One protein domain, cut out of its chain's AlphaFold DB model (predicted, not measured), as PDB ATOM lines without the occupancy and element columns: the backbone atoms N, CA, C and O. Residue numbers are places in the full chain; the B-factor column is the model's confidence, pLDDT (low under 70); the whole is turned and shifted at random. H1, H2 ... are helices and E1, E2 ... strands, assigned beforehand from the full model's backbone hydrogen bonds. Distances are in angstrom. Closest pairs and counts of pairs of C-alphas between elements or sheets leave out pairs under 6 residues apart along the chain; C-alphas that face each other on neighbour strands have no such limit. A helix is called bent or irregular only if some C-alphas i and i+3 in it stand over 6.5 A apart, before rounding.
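Overview. This is residues 305 to 478 of the 485 residues of an uncharacterized protein of Stichopus japonicus (UniProt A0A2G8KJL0). A strongly twisted sheet of six strands lies between two helices, the long, kinked H2 over one face and the shorter H5 over the other, in three layers. Residues 305 to 318, with no named element, reach out at one end of the elongated outline, and little H3 lies at the other end. The 174 printed residues include five named helices and six named strands, in the order H1 H2 E1 E2 H3 E3 H4 E4 H5 E5 E6; under half of the residues are in named elements, and the class is mixed, helices and strands. The mixed sheet runs E2 E1 E3 E4 E6 E5, with E6 antiparallel to E4 and E5. The whole is compact, with a radius of gyration of the C-alphas of 16.6 A and spans of 59 by 31 by 26 A.

Arrangement. H1, residues 319 to 322, touches residues 341 to 349 of H2, residues 338 to 355; the closest C-alphas, of Phe 322 and Leu 341, are 5.5 A apart. H2 is irregular, with C-alphas 348 and 351 8.0 A apart and a kink of 90 degrees near residue 349. Its height over the sheet is 8.3 A, and it lies over E4, residues 421 to 432. E1, residues 366 to 369, is parallel to its neighbours E2, residues 381 to 384, with N 382 and O 366 at 2.8 A, and E3, residues 398 to 405, with N 367 and O 401 at 2.9 A. H3, residues 392 to 395, only grazes the sheet. E3, H4, residues 414 to 417, and E4 form a strand-helix-strand unit, two parallel neighbour strands with a helix between, whose crossover is right-handed; N 429 and O 402 are 2.8 A apart. H5, residues 435 to 444, is on the opposite face from H2, at a height over the sheet of 8.9 A. E5, residues 451 to 461, and E6, residues 471 to 477, form a hairpin, with N 472 and O 459 at 2.8 A. E6 is antiparallel to E4, with N 475 and O 428 at 2.8 A. O i to N i+4 pairs are within hydrogen-bond range in 11 of 14 cases in H2 and 5 of 6 in H5; H1, H3 and H4 are too short for one.

Along the chain. H1 begins at C-alpha 319 (231.783, 213.293, 236.992). H2 is 20.4 A long, E3 20.8 A, E4 23.2 A and E5 22.7 A. E4 bends by 115 degrees at residue 424. E6, 20.0 A long, ends at C-alpha 477 (240.852, 194.622, 220.255).

Size, cuts and confidence. The farthest C-alphas, of Ser 312 and Lys 392, are 59.8 A apart. The printed part has no cut. The links H1 to H2 and E1 to E2 are long. The pLDDT is under 70 at residues 307 to 315, 329 to 331 and 356 to 358.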
ATOM      1  N   PRO A 305     221.046 218.836 238.526       76.25
ATOM      2  CA  PRO A 305     219.990 217.899 238.167       76.25
ATOM      3  C   PRO A 305     218.769 218.610 237.576       76.25
ATOM      4  O   PRO A 305     218.400 219.709 237.991       76.25
ATOM      5  N   SER A 306     218.103 217.945 236.641       74.31
ATOM      6  CA  SER A 306     216.800 218.349 236.120       74.31
ATOM      7  C   SER A 306     215.743 218.427 237.234       74.31
ATOM      8  O   SER A 306     215.685 217.605 238.151       74.31
ATOM      9  N   SER A 307     214.871 219.433 237.145       58.69
ATOM     10  CA  SER A 307     213.881 219.781 238.179       58.69
ATOM     11  C   SER A 307     212.743 218.763 238.367       58.69
ATOM     12  O   SER A 307     211.876 218.961 239.218       58.69
ATOM     13  N   SER A 308     212.754 217.657 237.620       52.62
ATOM     14  CA  SER A 308     211.899 216.481 237.822       52.62
ATOM     15  C   SER A 308     212.238 215.690 239.092       52.62
ATOM     16  O   SER A 308     211.389 214.949 239.588       52.62
ATOM     17  N   VAL A 309     213.446 215.839 239.647       52.75
ATOM     18  CA  VAL A 309     213.879 215.121 240.858       52.75
ATOM     19  C   VAL A 309     213.350 215.819 242.121       52.75
ATOM     20  O   VAL A 309     214.016 216.665 242.715       52.75
ATOM     21  N   GLN A 310     212.144 215.446 242.565       44.97
ATOM     22  CA  GLN A 310     211.602 215.876 243.863       44.97
ATOM     23  C   GLN A 310     212.318 215.177 245.032       44.97
ATOM     24  O   GLN A 310     211.823 214.200 245.592       44.97
ATOM     25  N   MET A 311     213.477 215.702 245.434       49.69
ATOM     26  CA  MET A 311     214.171 215.303 246.663       49.69
ATOM     27  C   MET A 311     214.373 216.495 247.602       49.69
ATOM     28  O   MET A 311     214.618 217.620 247.170       49.69
ATOM     29  N   SER A 312     214.274 216.244 248.908       50.94
ATOM     30  CA  SER A 312     214.416 217.247 249.978       50.94
ATOM     31  C   SER A 312     215.842 217.789 250.148       50.94
ATOM     32  O   SER A 312     216.048 218.776 250.852       50.94
ATOM     33  N   THR A 313     216.812 217.165 249.485       51.62
ATOM     34  CA  THR A 313     218.200 217.603 249.321       51.62
ATOM     35  C   THR A 313     218.604 217.318 247.879       51.62
ATOM     36  O   THR A 313     218.368 216.207 247.402       51.62
ATOM     37  N   ALA A 314     219.213 218.283 247.187       56.06
ATOM     38  CA  ALA A 314     219.744 218.043 245.847       56.06
ATOM     39  C   ALA A 314     220.889 217.007 245.913       56.06
ATOM     40  O   ALA A 314     221.738 217.133 246.799       56.06
ATOM     41  N   PRO A 315     220.923 215.993 245.027       62.91
ATOM     42  CA  PRO A 315     222.016 215.028 244.995       62.91
ATOM     43  C   PRO A 315     223.323 215.699 244.552       62.91
ATOM     44  O   PRO A 315     223.328 216.579 243.689       62.91
ATOM     45  N   GLU A 316     224.433 215.269 245.149       70.31
ATOM     46  CA  GLU A 316     225.781 215.691 244.769       70.31
ATOM     47  C   GLU A 316     226.184 214.969 243.476       70.31
ATOM     48  O   GLU A 316     226.247 213.742 243.446       70.31
ATOM     49  N   VAL A 317     226.396 215.726 242.395       80.50
ATOM     50  CA  VAL A 317     226.672 215.174 241.057       80.50
ATOM     51  C   VAL A 317     228.166 214.887 240.909       80.50
ATOM     52  O   VAL A 317     228.990 215.801 240.979       80.50
ATOM     53  N   SER A 318     228.517 213.628 240.659       87.06
ATOM     54  CA  SER A 318     229.872 213.201 240.320       87.06
ATOM     55  C   SER A 318     230.127 213.308 238.816       87.06
ATOM     56  O   SER A 318     229.211 213.198 238.004       87.06
ATOM     57  N   VAL A 319     231.397 213.418 238.412       86.75
ATOM     58  CA  VAL A 319     231.783 213.293 236.992       86.75
ATOM     59  C   VAL A 319     231.404 211.918 236.434       86.75
ATOM     60  O   VAL A 319     231.056 211.806 235.263       86.75
ATOM     61  N   ARG A 320     231.364 210.878 237.280       87.31
ATOM     62  CA  ARG A 320     230.881 209.542 236.894       87.31
ATOM     63  C   ARG A 320     229.436 209.541 236.389       87.31
ATOM     64  O   ARG A 320     229.121 208.711 235.544       87.31
ATOM     65  N   ASP A 321     228.608 210.485 236.834       89.12
ATOM     66  CA  ASP A 321     227.196 210.592 236.451       89.12
ATOM     67  C   ASP A 321     226.997 211.305 235.099       89.12
ATOM     68  O   ASP A 321     225.879 211.381 234.597       89.12
ATOM     69  N   PHE A 322     228.063 211.839 234.481       91.50
ATOM     70  CA  PHE A 322     227.970 212.571 233.209       91.50
ATOM     71  C   PHE A 322     227.731 211.657 231.999       91.50
ATOM     72  O   PHE A 322     227.296 212.149 230.955       91.50
ATOM     73  N   LEU A 323     228.005 210.352 232.124       92.19
ATOM     74  CA  LEU A 323     227.655 209.326 231.141       92.19
ATOM     75  C   LEU A 323     226.709 208.297 231.771       92.19
ATOM     76  O   LEU A 323     226.923 207.842 232.891       92.19
ATOM     77  N   ILE A 324     225.693 207.885 231.017       90.94
ATOM     78  CA  ILE A 324     224.685 206.896 231.414       90.94
ATOM     79  C   ILE A 324     224.541 205.804 230.350       90.94
ATOM     80  O   ILE A 324     224.842 206.016 229.175       90.94
ATOM     81  N   SER A 325     224.033 204.636 230.749       89.62
ATOM     82  CA  SER A 325     223.518 203.651 229.787       89.62
ATOM     83  C   SER A 325     222.291 204.236 229.063       89.62
ATOM     84  O   SER A 325     221.410 204.764 229.753       89.62
ATOM     85  N   PRO A 326     222.186 204.132 227.721       86.44
ATOM     86  CA  PRO A 326     221.038 204.645 226.966       86.44
ATOM     87  C   PRO A 326     219.691 204.087 227.434       86.44
ATOM     88  O   PRO A 326     218.686 204.794 227.431       86.44
ATOM     89  N   ASP A 327     219.694 202.828 227.874       81.62
ATOM     90  CA  ASP A 327     218.503 202.052 228.215       81.62
ATOM     91  C   ASP A 327     218.246 202.030 229.754       81.62
ATOM     92  O   ASP A 327     217.562 201.148 230.268       81.62
ATOM     93  N   SER A 328     218.814 202.982 230.518       76.62
ATOM     94  CA  SER A 328     218.634 203.109 231.982       76.62
ATOM     95  C   SER A 328     217.299 203.763 232.362       76.62
ATOM     96  O   SER A 328     216.966 204.820 231.832       76.62
ATOM     97  N   GLU A 329     216.565 203.207 233.331       62.50
ATOM     98  CA  GLU A 329     215.295 203.786 233.815       62.50
ATOM     99  C   GLU A 329     215.487 204.958 234.799       62.50
ATOM    100  O   GLU A 329     214.663 205.871 234.854       62.50
ATOM    101  N   SER A 330     216.576 204.967 235.577       57.12
ATOM    102  CA  SER A 330     216.834 205.965 236.626       57.12
ATOM    103  C   SER A 330     217.857 207.009 236.163       57.12
ATOM    104  O   SER A 330     219.010 207.002 236.598       57.12
ATOM    105  N   GLN A 331     217.455 207.886 235.243       67.50
ATOM    106  CA  GLN A 331     218.355 208.878 234.641       67.50
ATOM    107  C   GLN A 331     218.406 210.178 235.462       67.50
ATOM    108  O   GLN A 331     217.456 210.963 235.469       67.50
ATOM    109  N   LEU A 332     219.542 210.437 236.118       79.19
ATOM    110  CA  LEU A 332     219.864 211.745 236.694       79.19
ATOM    111  C   LEU A 332     220.260 212.708 235.563       79.19
ATOM    112  O   LEU A 332     221.439 212.935 235.318       79.19
ATOM    113  N   LEU A 333     219.273 213.239 234.836       85.62
ATOM    114  CA  LEU A 333     219.544 214.156 233.726       85.62
ATOM    115  C   LEU A 333     220.064 215.504 234.229       85.62
ATOM    116  O   LEU A 333     219.539 216.054 235.200       85.62
ATOM    117  N   LEU A 334     221.063 216.041 233.533       87.69
ATOM    118  CA  LEU A 334     221.873 217.189 233.925       87.69
ATOM    119  C   LEU A 334     221.625 218.383 232.992       87.69
ATOM    120  O   LEU A 334     221.616 218.247 231.767       87.69
ATOM    121  N   GLN A 335     221.460 219.578 233.560       85.44
ATOM    122  CA  GLN A 335     221.291 220.827 232.808       85.44
ATOM    123  C   GLN A 335     222.646 221.375 232.331       85.44
ATOM    124  O   GLN A 335     223.134 222.395 232.813       85.44
ATOM    125  N   ALA A 336     223.278 220.654 231.403       85.50
ATOM    126  CA  ALA A 336     224.563 221.001 230.807       85.50
ATOM    127  C   ALA A 336     224.680 220.445 229.378       85.50
ATOM    128  O   ALA A 336     224.092 219.415 229.063       85.50
ATOM    129  N   SER A 337     225.478 221.102 228.532       88.06
ATOM    130  CA  SER A 337     225.676 220.676 227.139       88.06
ATOM    131  C   SER A 337     226.307 219.274 227.054       88.06
ATOM    132  O   SER A 337     227.281 219.022 227.773       88.06
ATOM    133  N   PRO A 338     225.853 218.389 226.137       91.31
ATOM    134  CA  PRO A 338     226.434 217.057 225.935       91.31
ATOM    135  C   PRO A 338     227.955 217.092 225.747       91.31
ATOM    136  O   PRO A 338     228.678 216.310 226.355       91.31
ATOM    137  N   HIS A 339     228.467 218.035 224.951       90.88
ATOM    138  CA  HIS A 339     229.900 218.126 224.664       90.88
ATOM    139  C   HIS A 339     230.734 218.593 225.869       90.88
ATOM    140  O   HIS A 339     231.879 218.171 226.005       90.88
ATOM    141  N   TYR A 340     230.158 219.385 226.783       90.12
ATOM    142  CA  TYR A 340     230.816 219.749 228.044       90.12
ATOM    143  C   TYR A 340     230.894 218.558 229.008       90.12
ATOM    144  O   TYR A 340     231.954 218.299 229.577       90.12
ATOM    145  N   LEU A 341     229.791 217.809 229.148       91.50
ATOM    146  CA  LEU A 341     229.752 216.568 229.931       91.50
ATOM    147  C   LEU A 341     230.775 215.554 229.397       91.50
ATOM    148  O   LEU A 341     231.543 214.988 230.171       91.50
ATOM    149  N   LEU A 342     230.834 215.388 228.073       93.06
ATOM    150  CA  LEU A 342     231.789 214.524 227.384       93.06
ATOM    151  C   LEU A 342     233.247 214.941 227.626       93.06
ATOM    152  O   LEU A 342     234.039 214.118 228.070       93.06
ATOM    153  N   GLU A 343     233.617 216.196 227.345       91.44
ATOM    154  CA  GLU A 343     235.001 216.675 227.507       91.44
ATOM    155  C   GLU A 343     235.498 216.541 228.941       91.44
ATOM    156  O   GLU A 343     236.648 216.172 229.167       91.44
ATOM    157  N   ARG A 344     234.621 216.813 229.909       90.00
ATOM    158  CA  ARG A 344     234.972 216.735 231.322       90.00
ATOM    159  C   ARG A 344     235.015 215.299 231.846       90.00
ATOM    160  O   ARG A 344     235.868 214.985 232.668       90.00
ATOM    161  N   TYR A 345     234.164 214.408 231.335       92.00
ATOM    162  CA  TYR A 345     234.310 212.974 231.594       92.00
ATOM    163  C   TYR A 345     235.617 212.441 230.997       92.00
ATOM    164  O   TYR A 345     236.317 211.674 231.643       92.00
ATOM    165  N   LEU A 346     235.991 212.857 229.786       92.38
ATOM    166  CA  LEU A 346     237.231 212.401 229.153       92.38
ATOM    167  C   LEU A 346     238.474 212.865 229.926       92.38
ATOM    168  O   LEU A 346     239.328 212.038 230.229       92.38
ATOM    169  N   SER A 347     238.550 214.137 230.324       89.56
ATOM    170  CA  SER A 347     239.734 214.671 231.013       89.56
ATOM    171  C   SER A 347     239.894 214.227 232.475       89.56
ATOM    172  O   SER A 347     241.009 214.287 232.996       89.56
ATOM    173  N   GLU A 348     238.824 213.761 233.135       88.56
ATOM    174  CA  GLU A 348     238.863 213.272 234.526       88.56
ATOM    175  C   GLU A 348     238.710 211.735 234.660       88.56
ATOM    176  O   GLU A 348     239.174 211.179 235.652       88.56
ATOM    177  N   MET A 349     238.097 211.030 233.694       88.44
ATOM    178  CA  MET A 349     237.708 209.605 233.806       88.44
ATOM    179  C   MET A 349     238.140 208.697 232.631       88.44
ATOM    180  O   MET A 349     237.847 207.498 232.673       88.44
ATOM    181  N   ALA A 350     238.806 209.188 231.572       88.06
ATOM    182  CA  ALA A 350     239.125 208.333 230.412       88.06
ATOM    183  C   ALA A 350     240.010 207.127 230.771       88.06
ATOM    184  O   ALA A 350     239.706 206.013 230.341       88.06
ATOM    185  N   PHE A 351     241.045 207.325 231.595       84.50
ATOM    186  CA  PHE A 351     241.875 206.238 232.126       84.50
ATOM    187  C   PHE A 351     241.027 205.256 232.960       84.50
ATOM    188  O   PHE A 351     240.783 204.132 232.525       84.50
ATOM    189  N   ASP A 352     240.480 205.734 234.081       80.62
ATOM    190  CA  ASP A 352     239.733 204.972 235.098       80.62
ATOM    191  C   ASP A 352     238.442 204.277 234.617       80.62
ATOM    192  O   ASP A 352     237.837 203.525 235.384       80.62
ATOM    193  N   SER A 353     237.899 204.594 233.435       77.62
ATOM    194  CA  SER A 353     236.562 204.102 233.043       77.62
ATOM    195  C   SER A 353     236.317 203.872 231.548       77.62
ATOM    196  O   SER A 353     235.288 203.286 231.199       77.62
ATOM    197  N   LEU A 354     237.218 204.275 230.644       74.44
ATOM    198  CA  LEU A 354     237.080 204.008 229.199       74.44
ATOM    199  C   LEU A 354     238.235 203.162 228.648       74.44
ATOM    200  O   LEU A 354     238.003 202.286 227.813       74.44
ATOM    201  N   LEU A 355     239.452 203.405 229.138       74.81
ATOM    202  CA  LEU A 355     240.685 202.718 228.747       74.81
ATOM    203  C   LEU A 355     241.059 201.579 229.718       74.81
ATOM    204  O   LEU A 355     241.714 200.629 229.293       74.81
ATOM    205  N   ASP A 356     240.587 201.655 230.970       65.62
ATOM    206  CA  ASP A 356     240.621 200.660 232.060       65.62
ATOM    207  C   ASP A 356     240.953 199.216 231.626       65.62
ATOM    208  O   ASP A 356     240.089 198.466 231.150       65.62
ATOM    209  N   SER A 357     242.239 198.870 231.743       59.06
ATOM    210  CA  SER A 357     242.874 197.600 231.360       59.06
ATOM    211  C   SER A 357     244.193 197.424 232.116       59.06
ATOM    212  O   SER A 357     244.835 198.414 232.458       59.06
ATOM    213  N   ASP A 358     244.694 196.190 232.216       66.19
ATOM    214  CA  ASP A 358     246.058 195.853 232.664       66.19
ATOM    215  C   ASP A 358     247.168 196.253 231.650       66.19
ATOM    216  O   ASP A 358     248.168 195.555 231.490       66.19
ATOM    217  N   ILE A 359     246.973 197.350 230.908       77.50
ATOM    218  CA  ILE A 359     247.853 197.836 229.836       77.50
ATOM    219  C   ILE A 359     248.711 198.985 230.365       77.50
ATOM    220  O   ILE A 359     248.177 199.993 230.828       77.50
ATOM    221  N   ASP A 360     250.033 198.889 230.210       82.81
ATOM    222  CA  ASP A 360     250.908 200.049 230.395       82.81
ATOM    223  C   ASP A 360     250.792 200.995 229.189       82.81
ATOM    224  O   ASP A 360     251.397 200.787 228.134       82.81
ATOM    225  N   LEU A 361     249.990 202.051 229.343       82.25
ATOM    226  CA  LEU A 361     249.808 203.061 228.302       82.25
ATOM    227  C   LEU A 361     251.070 203.905 228.045       82.25
ATOM    228  O   LEU A 361     251.134 204.557 227.007       82.25
ATOM    229  N   LEU A 362     252.081 203.895 228.928       81.56
ATOM    230  CA  LEU A 362     253.357 204.585 228.683       81.56
ATOM    231  C   LEU A 362     254.196 203.864 227.619       81.56
ATOM    232  O   LEU A 362     254.894 204.528 226.851       81.56
ATOM    233  N   GLU A 363     254.101 202.533 227.542       85.62
ATOM    234  CA  GLU A 363     254.662 201.742 226.436       85.62
ATOM    235  C   GLU A 363     253.694 201.670 225.238       85.62
ATOM    236  O   GLU A 363     254.131 201.639 224.085       85.62
ATOM    237  N   HIS A 364     252.381 201.704 225.498       89.81
ATOM    238  CA  HIS A 364     251.323 201.511 224.503       89.81
ATOM    239  C   HIS A 364     250.319 202.681 224.456       89.81
ATOM    240  O   HIS A 364     249.206 202.565 224.973       89.81
ATOM    241  N   PRO A 365     250.658 203.810 223.805       91.81
ATOM    242  CA  PRO A 365     249.850 205.030 223.841       91.81
ATOM    243  C   PRO A 365     248.483 204.898 223.152       91.81
ATOM    244  O   PRO A 365     248.208 203.939 222.425       91.81
ATOM    245  N   VAL A 366     247.624 205.901 223.348       92.69
ATOM    246  CA  VAL A 366     246.303 205.994 222.705       92.69
ATOM    247  C   VAL A 366     246.395 206.864 221.455       92.69
ATOM    248  O   VAL A 366     246.807 208.021 221.537       92.69
ATOM    249  N   ILE A 367     245.985 206.341 220.298       93.94
ATOM    250  CA  ILE A 367     245.906 207.129 219.063       93.94
ATOM    251  C   ILE A 367     244.544 207.830 218.947       93.94
ATOM    252  O   ILE A 367     243.494 207.220 219.152       93.94
ATOM    253  N   VAL A 368     244.552 209.119 218.609       93.50
ATOM    254  CA  VAL A 368     243.358 209.962 218.437       93.50
ATOM    255  C   VAL A 368     243.354 210.514 217.012       93.50
ATOM    256  O   VAL A 368     244.381 211.000 216.536       93.50
ATOM    257  N   VAL A 369     242.222 210.420 216.309       92.69
ATOM    258  CA  VAL A 369     242.143 210.778 214.882       92.69
ATOM    259  C   VAL A 369     241.383 212.089 214.646       92.69
ATOM    260  O   VAL A 369     240.280 212.286 215.148       92.69
ATOM    261  N   ASP A 370     241.995 212.963 213.843       90.00
ATOM    262  CA  ASP A 370     241.528 214.256 213.312       90.00
ATOM    263  C   ASP A 370     241.148 215.366 214.311       90.00
ATOM    264  O   ASP A 370     240.761 216.465 213.900       90.00
ATOM    265  N   GLU A 371     241.299 215.140 215.611       88.44
ATOM    266  CA  GLU A 371     240.926 216.104 216.644       88.44
ATOM    267  C   GLU A 371     241.796 215.953 217.899       88.44
ATOM    268  O   GLU A 371     242.079 214.832 218.320       88.44
ATOM    269  N   TYR A 372     242.180 217.062 218.547       89.56
ATOM    270  CA  TYR A 372     242.763 216.964 219.890       89.56
ATOM    271  C   TYR A 372     241.661 216.764 220.933       89.56
ATOM    272  O   TYR A 372     240.787 217.623 221.082       89.56
ATOM    273  N   ILE A 373     241.733 215.664 221.679       89.44
ATOM    274  CA  ILE A 373     240.889 215.348 222.835       89.44
ATOM    275  C   ILE A 373     241.819 215.209 224.045       89.44
ATOM    276  O   ILE A 373     242.783 214.458 223.959       89.44
ATOM    277  N   ASN A 374     241.515 215.900 225.148       89.06
ATOM    278  CA  ASN A 374     242.211 215.730 226.427       89.06
ATOM    279  C   ASN A 374     241.622 214.524 227.184       89.06
ATOM    280  O   ASN A 374     240.436 214.532 227.523       89.06
ATOM    281  N   LEU A 375     242.451 213.516 227.447       89.75
ATOM    282  CA  LEU A 375     242.128 212.262 228.141       89.75
ATOM    283  C   LEU A 375     242.671 212.217 229.584       89.75
ATOM    284  O   LEU A 375     242.633 211.176 230.244       89.75
ATOM    285  N   GLY A 376     243.176 213.347 230.079       84.94
ATOM    286  CA  GLY A 376     243.771 213.493 231.400       84.94
ATOM    287  C   GLY A 376     245.276 213.179 231.432       84.94
ATOM    288  O   GLY A 376     245.816 212.524 230.541       84.94
ATOM    289  N   PRO A 377     245.992 213.615 232.486       80.44
ATOM    290  CA  PRO A 377     247.458 213.555 232.556       80.44
ATOM    291  C   PRO A 377     248.046 212.134 232.623       80.44
ATOM    292  O   PRO A 377     249.263 211.983 232.538       80.44
ATOM    293  N   SER A 378     247.206 211.109 232.798       80.38
ATOM    294  CA  SER A 378     247.598 209.694 232.865       80.38
ATOM    295  C   SER A 378     247.591 208.985 231.503       80.38
ATOM    296  O   SER A 378     247.963 207.816 231.436       80.38
ATOM    297  N   VAL A 379     247.148 209.648 230.428       83.19
ATOM    298  CA  VAL A 379     246.965 209.033 229.105       83.19
ATOM    299  C   VAL A 379     247.864 209.726 228.070       83.19
ATOM    300  O   VAL A 379     247.596 210.865 227.699       83.19
ATOM    301  N   PRO A 380     248.928 209.075 227.567       82.75
ATOM    302  CA  PRO A 380     249.734 209.630 226.485       82.75
ATOM    303  C   PRO A 380     249.008 209.499 225.136       82.75
ATOM    304  O   PRO A 380     248.759 208.398 224.635       82.75
ATOM    305  N   GLU A 381     248.684 210.646 224.542       85.62
ATOM    306  CA  GLU A 381     247.928 210.771 223.293       85.62
ATOM    307  C   GLU A 381     248.858 210.906 222.069       85.62
ATOM    308  O   GLU A 381     249.784 211.719 222.059       85.62
ATOM    309  N   TYR A 382     248.572 210.174 220.988       87.31
ATOM    310  CA  TYR A 382     249.165 210.379 219.660       87.31
ATOM    311  C   TYR A 382     248.088 210.864 218.686       87.31
ATOM    312  O   TYR A 382     247.204 210.103 218.304       87.31
ATOM    313  N   ILE A 383     248.155 212.130 218.269       88.94
ATOM    314  CA  ILE A 383     247.119 212.753 217.430       88.94
ATOM    315  C   ILE A 383     247.528 212.704 215.951       88.94
ATOM    316  O   ILE A 383     248.527 213.319 215.564       88.94
ATOM    317  N   VAL A 384     246.744 212.027 215.109       90.19
ATOM    318  CA  VAL A 384     246.983 211.879 213.657       90.19
ATOM    319  C   VAL A 384     245.837 212.463 212.833       90.19
ATOM    320  O   VAL A 384     244.704 212.502 213.300       90.19
ATOM    321  N   SER A 385     246.098 212.903 211.597       90.25
ATOM    322  CA  SER A 385     245.031 213.286 210.655       90.25
ATOM    323  C   SER A 385     244.825 212.197 209.615       90.25
ATOM    324  O   SER A 385     245.810 211.718 209.061       90.25
ATOM    325  N   SER A 386     243.574 211.880 209.274       89.75
ATOM    326  CA  SER A 386     243.261 211.041 208.107       89.75
ATOM    327  C   SER A 386     243.601 211.713 206.775       89.75
ATOM    328  O   SER A 386     243.816 211.041 205.770       89.75
ATOM    329  N   SER A 387     243.704 213.048 206.759       84.94
ATOM    330  CA  SER A 387     243.999 213.823 205.548       84.94
ATOM    331  C   SER A 387     245.481 213.849 205.139       84.94
ATOM    332  O   SER A 387     245.831 214.536 204.178       84.94
ATOM    333  N   VAL A 388     246.348 213.117 205.850       84.75
ATOM    334  CA  VAL A 388     247.793 212.989 205.590       84.75
ATOM    335  C   VAL A 388     248.220 211.537 205.847       84.75
ATOM    336  O   VAL A 388     247.733 210.905 206.780       84.75
ATOM    337  N   GLU A 389     249.141 210.993 205.047       83.69
ATOM    338  CA  GLU A 389     249.677 209.649 205.302       83.69
ATOM    339  C   GLU A 389     250.483 209.624 206.624       83.69
ATOM    340  O   GLU A 389     251.350 210.485 206.813       83.69
ATOM    341  N   PRO A 390     250.247 208.665 207.545       86.25
ATOM    342  CA  PRO A 390     251.003 208.564 208.793       86.25
ATOM    343  C   PRO A 390     252.511 208.404 208.564       86.25
ATOM    344  O   PRO A 390     252.951 207.747 207.617       86.25
ATOM    345  N   SER A 391     253.340 208.948 209.461       85.44
ATOM    346  CA  SER A 391     254.793 208.744 209.381       85.44
ATOM    347  C   SER A 391     255.160 207.264 209.593       85.44
ATOM    348  O   SER A 391     254.335 206.461 210.046       85.44
ATOM    349  N   LYS A 392     256.389 206.859 209.242       85.06
ATOM    350  CA  LYS A 392     256.802 205.462 209.451       85.06
ATOM    351  C   LYS A 392     256.913 205.144 210.942       85.06
ATOM    352  O   LYS A 392     256.442 204.102 211.374       85.06
ATOM    353  N   GLU A 393     257.462 206.076 211.718       85.75
ATOM    354  CA  GLU A 393     257.638 205.954 213.165       85.75
ATOM    355  C   GLU A 393     256.302 205.669 213.864       85.75
ATOM    356  O   GLU A 393     256.240 204.795 214.718       85.75
ATOM    357  N   ILE A 394     255.221 206.347 213.456       85.44
ATOM    358  CA  ILE A 394     253.876 206.151 214.020       85.44
ATOM    359  C   ILE A 394     253.300 204.773 213.651       85.44
ATOM    360  O   ILE A 394     252.592 204.172 214.454       85.44
ATOM    361  N   ARG A 395     253.598 204.242 212.458       85.75
ATOM    362  CA  ARG A 395     253.105 202.923 212.012       85.75
ATOM    363  C   ARG A 395     253.871 201.749 212.627       85.75
ATOM    364  O   ARG A 395     253.305 200.666 212.760       85.75
ATOM    365  N   ASP A 396     255.116 201.974 213.042       87.69
ATOM    366  CA  ASP A 396     255.933 200.993 213.766       87.69
ATOM    367  C   ASP A 396     255.555 200.894 215.277       87.69
ATOM    368  O   ASP A 396     256.032 199.988 215.961       87.69
ATOM    369  N   VAL A 397     254.689 201.777 215.809       92.06
ATOM    370  CA  VAL A 397     254.198 201.762 217.211       92.06
ATOM    371  C   VAL A 397     253.040 200.775 217.417       92.06
ATOM    372  O   VAL A 397     252.163 200.626 216.566       92.06
ATOM    373  N   GLN A 398     253.016 200.130 218.591       93.06
ATOM    374  CA  GLN A 398     251.891 199.329 219.082       93.06
ATOM    375  C   GLN A 398     251.047 200.141 220.072       93.06
ATOM    376  O   GLN A 398     251.512 200.460 221.166       93.06
ATOM    377  N   PHE A 399     249.809 200.459 219.700       94.19
ATOM    378  CA  PHE A 399     248.904 201.312 220.473       94.19
ATOM    379  C   PHE A 399     248.042 200.512 221.461       94.19
ATOM    380  O   PHE A 399     247.537 199.430 221.141       94.19
ATOM    381  N   GLY A 400     247.831 201.082 222.651       92.38
ATOM    382  CA  GLY A 400     246.948 200.563 223.701       92.38
ATOM    383  C   GLY A 400     245.498 201.034 223.563       92.38
ATOM    384  O   GLY A 400     244.599 200.462 224.180       92.38
ATOM    385  N   GLY A 401     245.231 202.022 222.704       93.25
ATOM    386  CA  GLY A 401     243.867 202.427 222.379       93.25
ATOM    387  C   GLY A 401     243.723 203.274 221.117       93.25
ATOM    388  O   GLY A 401     244.710 203.731 220.545       93.25
ATOM    389  N   LEU A 402     242.471 203.470 220.700       94.88
ATOM    390  CA  LEU A 402     242.033 204.208 219.513       94.88
ATOM    391  C   LEU A 402     240.814 205.071 219.866       94.88
ATOM    392  O   LEU A 402     239.840 204.554 220.404       94.88
ATOM    393  N   ILE A 403     240.820 206.359 219.521       94.94
ATOM    394  CA  ILE A 403     239.660 207.244 219.698       94.94
ATOM    395  C   ILE A 403     239.271 207.897 218.374       94.94
ATOM    396  O   ILE A 403     240.095 208.511 217.693       94.94
ATOM    397  N   LEU A 404     237.985 207.775 218.039       95.00
ATOM    398  CA  LEU A 404     237.370 208.300 216.822       95.00
ATOM    399  C   LEU A 404     236.191 209.202 217.193       95.00
ATOM    400  O   LEU A 404     235.238 208.727 217.813       95.00
ATOM    401  N   ASN A 405     236.221 210.479 216.796       93.38
ATOM    402  CA  ASN A 405     235.112 211.412 217.023       93.38
ATOM    403  C   ASN A 405     234.472 211.890 215.712       93.38
ATOM    404  O   ASN A 405     235.043 212.677 214.963       93.38
ATOM    405  N   SER A 406     233.235 211.449 215.484       91.94
ATOM    406  CA  SER A 406     232.441 211.745 214.285       91.94
ATOM    407  C   SER A 406     231.379 212.841 214.481       91.94
ATOM    408  O   SER A 406     230.571 213.092 213.591       91.94
ATOM    409  N   CYS A 407     231.355 213.538 215.626       87.50
ATOM    410  CA  CYS A 407     230.379 214.611 215.888       87.50
ATOM    411  C   CYS A 407     230.561 215.876 215.020       87.50
ATOM    412  O   CYS A 407     229.730 216.784 215.082       87.50
ATOM    413  N   LEU A 408     231.662 215.981 214.268       77.38
ATOM    414  CA  LEU A 408     232.108 217.219 213.610       77.38
ATOM    415  C   LEU A 408     232.871 217.008 212.308       77.38
ATOM    416  O   LEU A 408     232.751 217.814 211.388       77.38
ATOM    417  N   ILE A 409     233.703 215.973 212.280       81.56
ATOM    418  CA  ILE A 409     234.586 215.630 211.174       81.56
ATOM    419  C   ILE A 409     234.030 214.349 210.564       81.56
ATOM    420  O   ILE A 409     233.491 213.503 211.281       81.56
ATOM    421  N   GLN A 410     234.143 214.207 209.245       85.94
ATOM    422  CA  GLN A 410     233.896 212.918 208.614       85.94
ATOM    423  C   GLN A 410     234.877 211.895 209.194       85.94
ATOM    424  O   GLN A 410     236.060 212.191 209.355       85.94
ATOM    425  N   ILE A 411     234.371 210.713 209.539       88.75
ATOM    426  CA  ILE A 411     235.196 209.634 210.077       88.75
ATOM    427  C   ILE A 411     236.221 209.186 209.004       88.75
ATOM    428  O   ILE A 411     235.886 209.237 207.816       88.75
ATOM    429  N   PRO A 412     237.460 208.793 209.371       92.06
ATOM    430  CA  PRO A 412     238.411 208.173 208.439       92.06
ATOM    431  C   PRO A 412     237.809 206.976 207.694       92.06
ATOM    432  O   PRO A 412     236.828 206.388 208.140       92.06
ATOM    433  N   ASP A 413     238.438 206.556 206.596       90.94
ATOM    434  CA  ASP A 413     238.112 205.269 205.981       90.94
ATOM    435  C   ASP A 413     238.705 204.075 206.764       90.94
ATOM    436  O   ASP A 413     239.586 204.209 207.623       90.94
ATOM    437  N   ALA A 414     238.204 202.874 206.462       93.06
ATOM    438  CA  ALA A 414     238.640 201.635 207.101       93.06
ATOM    439  C   ALA A 414     240.119 201.295 206.827       93.06
ATOM    440  O   ALA A 414     240.755 200.630 207.647       93.06
ATOM    441  N   GLU A 415     240.684 201.729 205.696       92.50
ATOM    442  CA  GLU A 415     242.066 201.425 205.315       92.50
ATOM    443  C   GLU A 415     243.064 202.301 206.078       92.50
ATOM    444  O   GLU A 415     244.117 201.806 206.477       92.50
ATOM    445  N   PHE A 416     242.715 203.552 206.393       93.69
ATOM    446  CA  PHE A 416     243.477 204.401 207.310       93.69
ATOM    447  C   PHE A 416     243.624 203.746 208.692       93.69
ATOM    448  O   PHE A 416     244.738 203.629 209.199       93.69
ATOM    449  N   ILE A 417     242.531 203.231 209.270       93.69
ATOM    450  CA  ILE A 417     242.567 202.538 210.573       93.69
ATOM    451  C   ILE A 417     243.421 201.260 210.519       93.69
ATOM    452  O   ILE A 417     244.113 200.935 211.486       93.69
ATOM    453  N   LYS A 418     243.432 200.550 209.383       92.31
ATOM    454  CA  LYS A 418     244.240 199.332 209.181       92.31
ATOM    455  C   LYS A 418     245.754 199.588 209.100       92.31
ATOM    456  O   LYS A 418     246.501 198.614 209.158       92.31
ATOM    457  N   GLN A 419     246.215 200.842 209.018       93.12
ATOM    458  CA  GLN A 419     247.648 201.185 209.040       93.12
ATOM    459  C   GLN A 419     248.285 201.143 210.440       93.12
ATOM    460  O   GLN A 419     249.511 201.201 210.540       93.12
ATOM    461  N   PHE A 420     247.485 201.062 211.508       94.94
ATOM    462  CA  PHE A 420     247.968 201.088 212.892       94.94
ATOM    463  C   PHE A 420     247.919 199.703 213.543       94.94
ATOM    464  O   PHE A 420     247.009 198.903 213.300       94.94
ATOM    465  N   HIS A 421     248.899 199.430 214.403       94.31
ATOM    466  CA  HIS A 421     249.024 198.167 215.122       94.31
ATOM    467  C   HIS A 421     248.529 198.325 216.561       94.31
ATOM    468  O   HIS A 421     248.965 199.221 217.277       94.31
ATOM    469  N   PHE A 422     247.639 197.435 216.997       94.50
ATOM    470  CA  PHE A 422     247.060 197.445 218.343       94.50
ATOM    471  C   PHE A 422     247.443 196.171 219.094       94.50
ATOM    472  O   PHE A 422     247.497 195.088 218.500       94.50
ATOM    473  N   ILE A 423     247.709 196.297 220.394       93.06
ATOM    474  CA  ILE A 423     247.940 195.140 221.268       93.06
ATOM    475  C   ILE A 423     246.627 194.404 221.568       93.06
ATOM    476  O   ILE A 423     245.537 194.974 221.481       93.06
ATOM    477  N   ASN A 424     246.713 193.130 221.952       91.44
ATOM    478  CA  ASN A 424     245.540 192.405 222.439       91.44
ATOM    479  C   ASN A 424     245.006 193.072 223.722       91.44
ATOM    480  O   ASN A 424     245.789 193.423 224.601       91.44
ATOM    481  N   GLY A 425     243.691 193.273 223.815       90.38
ATOM    482  CA  GLY A 425     243.047 194.005 224.909       90.38
ATOM    483  C   GLY A 425     242.966 195.527 224.727       90.38
ATOM    484  O   GLY A 425     242.289 196.174 225.529       90.38
ATOM    485  N   ALA A 426     243.594 196.102 223.687       93.06
ATOM    486  CA  ALA A 426     243.568 197.543 223.415       93.06
ATOM    487  C   ALA A 426     242.135 198.093 223.293       93.06
ATOM    488  O   ALA A 426     241.225 197.386 222.846       93.06
ATOM    489  N   ARG A 427     241.922 199.360 223.673       93.00
ATOM    490  CA  ARG A 427     240.578 199.950 223.810       93.00
ATOM    491  C   ARG A 427     240.231 200.961 222.726       93.00
ATOM    492  O   ARG A 427     240.922 201.955 222.538       93.00
ATOM    493  N   LEU A 428     239.114 200.721 222.050       94.31
ATOM    494  CA  LEU A 428     238.491 201.658 221.122       94.31
ATOM    495  C   LEU A 428     237.420 202.463 221.854       94.31
ATOM    496  O   LEU A 428     236.578 201.880 222.532       94.31
ATOM    497  N   LEU A 429     237.396 203.775 221.638       95.06
ATOM    498  CA  LEU A 429     236.264 204.639 221.948       95.06
ATOM    499  C   LEU A 429     235.755 205.306 220.664       95.06
ATOM    500  O   LEU A 429     236.406 206.186 220.099       95.06
ATOM    501  N   LEU A 430     234.571 204.897 220.213       95.44
ATOM    502  CA  LEU A 430     233.870 205.529 219.098       95.44
ATOM    503  C   LEU A 430     232.847 206.533 219.638       95.44
ATOM    504  O   LEU A 430     231.899 206.142 220.315       95.44
ATOM    505  N   ILE A 431     233.023 207.812 219.308       95.69
ATOM    506  CA  ILE A 431     232.140 208.927 219.678       95.69
ATOM    507  C   ILE A 431     231.349 209.365 218.438       95.69
ATOM    508  O   ILE A 431     231.900 209.522 217.341       95.69
ATOM    509  N   SER A 432     230.032 209.519 218.581       95.00
ATOM    510  CA  SER A 432     229.105 209.813 217.482       95.00
ATOM    511  C   SER A 432     227.943 210.715 217.908       95.00
ATOM    512  O   SER A 432     227.502 210.648 219.054       95.00
ATOM    513  N   PRO A 433     227.392 211.536 216.992       92.44
ATOM    514  CA  PRO A 433     226.318 212.477 217.320       92.44
ATOM    515  C   PRO A 433     224.979 211.797 217.654       92.44
ATOM    516  O   PRO A 433     224.100 212.452 218.204       92.44
ATOM    517  N   ASP A 434     224.810 210.514 217.311       92.00
ATOM    518  CA  ASP A 434     223.644 209.697 217.660       92.00
ATOM    519  C   ASP A 434     223.932 208.182 217.548       92.00
ATOM    520  O   ASP A 434     224.852 207.760 216.835       92.00
ATOM    521  N   ARG A 435     223.085 207.361 218.192       91.69
ATOM    522  CA  ARG A 435     223.135 205.883 218.219       91.69
ATOM    523  C   ARG A 435     223.124 205.231 216.831       91.69
ATOM    524  O   ARG A 435     223.790 204.219 216.629       91.69
ATOM    525  N   ASN A 436     222.406 205.783 215.853       92.25
ATOM    526  CA  ASN A 436     222.335 205.200 214.507       92.25
ATOM    527  C   ASN A 436     223.604 205.504 213.710       92.25
ATOM    528  O   ASN A 436     224.093 204.638 212.986       92.25
ATOM    529  N   SER A 437     224.157 206.711 213.855       93.62
ATOM    530  CA  SER A 437     225.449 207.052 213.253       93.62
ATOM    531  C   SER A 437     226.588 206.240 213.859       93.62
ATOM    532  O   SER A 437     227.389 205.692 213.113       93.62
ATOM    533  N   LEU A 438     226.583 206.033 215.176       92.75
ATOM    534  CA  LEU A 438     227.493 205.114 215.863       92.75
ATOM    535  C   LEU A 438     227.462 203.707 215.244       92.75
ATOM    536  O   LEU A 438     228.501 203.176 214.854       92.75
ATOM    537  N   ARG A 439     226.272 203.111 215.093       92.62
ATOM    538  CA  ARG A 439     226.121 201.767 214.504       92.62
ATOM    539  C   ARG A 439     226.487 201.724 213.014       92.62
ATOM    540  O   ARG A 439     227.037 200.722 212.570       92.62
ATOM    541  N   ARG A 440     226.257 202.809 212.262       94.25
ATOM    542  CA  ARG A 440     226.725 202.958 210.870       94.25
ATOM    543  C   ARG A 440     228.251 202.930 210.798       94.25
ATOM    544  O   ARG A 440     228.796 202.126 210.054       94.25
ATOM    545  N   HIS A 441     228.919 203.742 211.615       95.06
ATOM    546  CA  HIS A 441     230.376 203.861 211.644       95.06
ATOM    547  C   HIS A 441     231.074 202.545 212.034       95.06
ATOM    548  O   HIS A 441     232.113 202.226 211.463       95.06
ATOM    549  N   VAL A 442     230.492 201.738 212.934       94.81
ATOM    550  CA  VAL A 442     231.005 200.388 213.264       94.81
ATOM    551  C   VAL A 442     231.078 199.477 212.031       94.81
ATOM    552  O   VAL A 442     232.075 198.775 211.853       94.81
ATOM    553  N   ALA A 443     230.053 199.509 211.173       93.88
ATOM    554  CA  ALA A 443     229.991 198.707 209.953       93.88
ATOM    555  C   ALA A 443     230.813 199.310 208.797       93.88
ATOM    556  O   ALA A 443     231.493 198.583 208.081       93.88
ATOM    557  N   GLU A 444     230.779 200.635 208.630       94.06
ATOM    558  CA  GLU A 444     231.504 201.384 207.590       94.06
ATOM    559  C   GLU A 444     233.031 201.255 207.725       94.06
ATOM    560  O   GLU A 444     233.740 201.164 206.724       94.06
ATOM    561  N   LEU A 445     233.526 201.171 208.963       94.50
ATOM    562  CA  LEU A 445     234.938 200.954 209.284       94.50
ATOM    563  C   LEU A 445     235.356 199.472 209.371       94.50
ATOM    564  O   LEU A 445     236.526 199.202 209.644       94.50
ATOM    565  N   ASP A 446     234.433 198.518 209.189       93.75
ATOM    566  CA  ASP A 446     234.671 197.074 209.391       93.75
ATOM    567  C   ASP A 446     235.278 196.751 210.779       93.75
ATOM    568  O   ASP A 446     236.170 195.914 210.931       93.75
ATOM    569  N   LEU A 447     234.831 197.443 211.836       94.06
ATOM    570  CA  LEU A 447     235.462 197.329 213.158       94.06
ATOM    571  C   LEU A 447     235.214 195.962 213.813       94.06
ATOM    572  O   LEU A 447     236.100 195.454 214.498       94.06
ATOM    573  N   GLU A 448     234.066 195.325 213.564       93.19
ATOM    574  CA  GLU A 448     233.706 194.018 214.150       93.19
ATOM    575  C   GLU A 448     234.599 192.844 213.686       93.19
ATOM    576  O   GLU A 448     234.514 191.742 214.251       93.19
ATOM    577  N   SER A 449     235.465 193.083 212.690       90.75
ATOM    578  CA  SER A 449     236.509 192.162 212.219       90.75
ATOM    579  C   SER A 449     237.667 191.980 213.213       90.75
ATOM    580  O   SER A 449     238.304 190.926 213.216       90.75
ATOM    581  N   LYS A 450     237.944 192.989 214.055       92.69
ATOM    582  CA  LYS A 450     239.081 193.011 215.003       92.69
ATOM    583  C   LYS A 450     238.732 193.514 216.408       92.69
ATOM    584  O   LYS A 450     239.459 193.213 217.356       92.69
ATOM    585  N   TRP A 451     237.655 194.284 216.543       94.25
ATOM    586  CA  TRP A 451     237.191 194.883 217.792       94.25
ATOM    587  C   TRP A 451     235.894 194.216 218.250       94.25
ATOM    588  O   TRP A 451     234.958 194.024 217.474       94.25
ATOM    589  N   ASN A 452     235.829 193.888 219.535       93.12
ATOM    590  CA  ASN A 452     234.653 193.305 220.163       93.12
ATOM    591  C   ASN A 452     233.845 194.381 220.881       93.12
ATOM    592  O   ASN A 452     234.401 195.153 221.660       93.12
ATOM    593  N   PHE A 453     232.534 194.378 220.664       92.31
ATOM    594  CA  PHE A 453     231.583 195.310 221.264       92.31
ATOM    595  C   PHE A 453     230.530 194.536 222.060       92.31
ATOM    596  O   PHE A 453     230.090 193.468 221.634       92.31
ATOM    597  N   ARG A 454     230.086 195.074 223.201       88.19
ATOM    598  CA  ARG A 454     228.981 194.512 223.998       88.19
ATOM    599  C   ARG A 454     227.932 195.604 224.214       88.19
ATOM    600  O   ARG A 454     228.273 196.779 224.279       88.19
ATOM    601  N   LEU A 455     226.653 195.245 224.342       80.62
ATOM    602  CA  LEU A 455     225.573 196.242 224.491       80.62
ATOM    603  C   LEU A 455     225.750 197.126 225.738       80.62
ATOM    604  O   LEU A 455     225.517 198.325 225.674       80.62
ATOM    605  N   ARG A 456     226.257 196.551 226.836       83.75
ATOM    606  CA  ARG A 456     226.589 197.259 228.089       83.75
ATOM    607  C   ARG A 456     227.745 198.267 227.980       83.75
ATOM    608  O   ARG A 456     228.017 198.973 228.944       83.75
ATOM    609  N   ASP A 457     228.473 198.244 226.867       87.69
ATOM    610  CA  ASP A 457     229.619 199.112 226.592       87.69
ATOM    611  C   ASP A 457     229.232 200.290 225.672       87.69
ATOM    612  O   ASP A 457     230.084 201.105 225.310       87.69
ATOM    613  N   GLU A 458     227.942 200.398 225.327       92.88
ATOM    614  CA  GLU A 458     227.315 201.595 224.767       92.88
ATOM    615  C   GLU A 458     226.918 202.561 225.901       92.88
ATOM    616  O   GLU A 458     226.295 202.163 226.885       92.88
ATOM    617  N   LEU A 459     227.279 203.834 225.760       93.62
ATOM    618  CA  LEU A 459     227.037 204.905 226.728       93.62
ATOM    619  C   LEU A 459     226.516 206.151 226.002       93.62
ATOM    620  O   LEU A 459     226.722 206.319 224.800       93.62
ATOM    621  N   GLN A 460     225.879 207.063 226.728       94.12
ATOM    622  CA  GLN A 460     225.506 208.377 226.210       94.12
ATOM    623  C   GLN A 460     225.669 209.466 227.274       94.12
ATOM    624  O   GLN A 460     225.658 209.172 228.468       94.12
ATOM    625  N   THR A 461     225.810 210.724 226.862       94.00
ATOM    626  CA  THR A 461     225.901 211.853 227.799       94.00
ATOM    627  C   THR A 461     224.588 212.071 228.556       94.00
ATOM    628  O   THR A 461     223.506 212.002 227.980       94.00
ATOM    629  N   ALA A 462     224.675 212.357 229.855       92.12
ATOM    630  CA  ALA A 462     223.534 212.468 230.768       92.12
ATOM    631  C   ALA A 462     222.826 213.838 230.728       92.12
ATOM    632  O   ALA A 462     222.281 214.291 231.732       92.12
ATOM    633  N   ASN A 463     222.856 214.546 229.600       90.50
ATOM    634  CA  ASN A 463     222.196 215.844 229.458       90.50
ATOM    635  C   ASN A 463     220.675 215.719 229.303       90.50
ATOM    636  O   ASN A 463     220.153 214.673 228.922       90.50
ATOM    637  N   ILE A 464     219.965 216.824 229.539       84.25
ATOM    638  CA  ILE A 464     218.541 216.942 229.201       84.25
ATOM    639  C   ILE A 464     218.276 216.608 227.718       84.25
ATOM    640  O   ILE A 464     219.101 216.883 226.838       84.25
ATOM    641  N   VAL A 465     217.125 215.984 227.455       74.06
ATOM    642  CA  VAL A 465     216.792 215.327 226.176       74.06
ATOM    643  C   VAL A 465     216.727 216.323 225.011       74.06
ATOM    644  O   VAL A 465     217.045 215.974 223.875       74.06
ATOM    645  N   GLU A 466     216.363 217.571 225.302       80.31
ATOM    646  CA  GLU A 466     216.241 218.688 224.366       80.31
ATOM    647  C   GLU A 466     217.537 218.961 223.584       80.31
ATOM    648  O   GLU A 466     217.480 219.204 222.378       80.31
ATOM    649  N   ASP A 467     218.699 218.860 224.240       79.69
ATOM    650  CA  ASP A 467     220.015 219.108 223.627       79.69
ATOM    651  C   ASP A 467     220.525 217.920 222.781       79.69
ATOM    652  O   ASP A 467     221.489 218.073 222.029       79.69
ATOM    653  N   LYS A 468     219.850 216.758 222.868       88.06
ATOM    654  CA  LYS A 468     220.258 215.416 222.400       88.06
ATOM    655  C   LYS A 468     221.540 214.882 223.064       88.06
ATOM    656  O   LYS A 468     222.511 215.618 223.218       88.06
ATOM    657  N   PRO A 469     221.591 213.602 223.467       92.00
ATOM    658  CA  PRO A 469     222.802 213.035 224.043       92.00
ATOM    659  C   PRO A 469     223.785 212.592 222.949       92.00
ATOM    660  O   PRO A 469     223.390 212.008 221.939       92.00
ATOM    661  N   VAL A 470     225.079 212.837 223.164       94.38
ATOM    662  CA  VAL A 470     226.156 212.278 222.335       94.38
ATOM    663  C   VAL A 470     226.351 210.817 222.722       94.38
ATOM    664  O   VAL A 470     226.404 210.491 223.908       94.38
ATOM    665  N   SER A 471     226.452 209.936 221.727       95.19
ATOM    666  CA  SER A 471     226.577 208.490 221.925       95.19
ATOM    667  C   SER A 471     228.038 208.042 221.847       95.19
ATOM    668  O   SER A 471     228.800 208.498 220.991       95.19
ATOM    669  N   LEU A 472     228.414 207.111 222.721       95.31
ATOM    670  CA  LEU A 472     229.734 206.498 222.800       95.31
ATOM    671  C   LEU A 472     229.600 204.972 222.759       95.31
ATOM    672  O   LEU A 472     228.653 204.408 223.305       95.31
ATOM    673  N   LEU A 473     230.577 204.287 222.172       94.69
ATOM    674  CA  LEU A 473     230.713 202.834 222.273       94.69
ATOM    675  C   LEU A 473     232.171 202.467 222.530       94.69
ATOM    676  O   LEU A 473     233.060 202.873 221.775       94.69
ATOM    677  N   ARG A 474     232.400 201.682 223.586       93.25
ATOM    678  CA  ARG A 474     233.706 201.087 223.881       93.25
ATOM    679  C   ARG A 474     233.846 199.750 223.152       93.25
ATOM    680  O   ARG A 474     232.909 198.950 223.140       93.25
ATOM    681  N   GLY A 475     235.017 199.496 222.579       92.69
ATOM    682  CA  GLY A 475     235.388 198.221 221.966       92.69
ATOM    683  C   GLY A 475     236.730 197.701 222.481       92.69
ATOM    684  O   GLY A 475     237.551 198.480 222.965       92.69
ATOM    685  N   VAL A 476     236.965 196.392 222.365       93.38
ATOM    686  CA  VAL A 476     238.208 195.737 222.816       93.38
ATOM    687  C   VAL A 476     238.846 194.936 221.681       93.38
ATOM    688  O   VAL A 476     238.203 194.053 221.106       93.38
ATOM    689  N   TYR A 477     240.099 195.243 221.347       93.31
ATOM    690  CA  TYR A 477     240.852 194.622 220.255       93.31
ATOM    691  C   TYR A 477     241.284 193.192 220.586       93.31
ATOM    692  O   TYR A 477     241.747 192.930 221.693       93.31
ATOM    693  N   GLY A 478     241.214 192.288 219.606       85.06
ATOM    694  CA  GLY A 478     241.962 191.021 219.592       85.06
ATOM    695  C   GLY A 478     241.531 189.928 220.580       85.06
ATOM    696  O   GLY A 478     241.900 188.772 220.378       85.06
TER     697      GLY A 478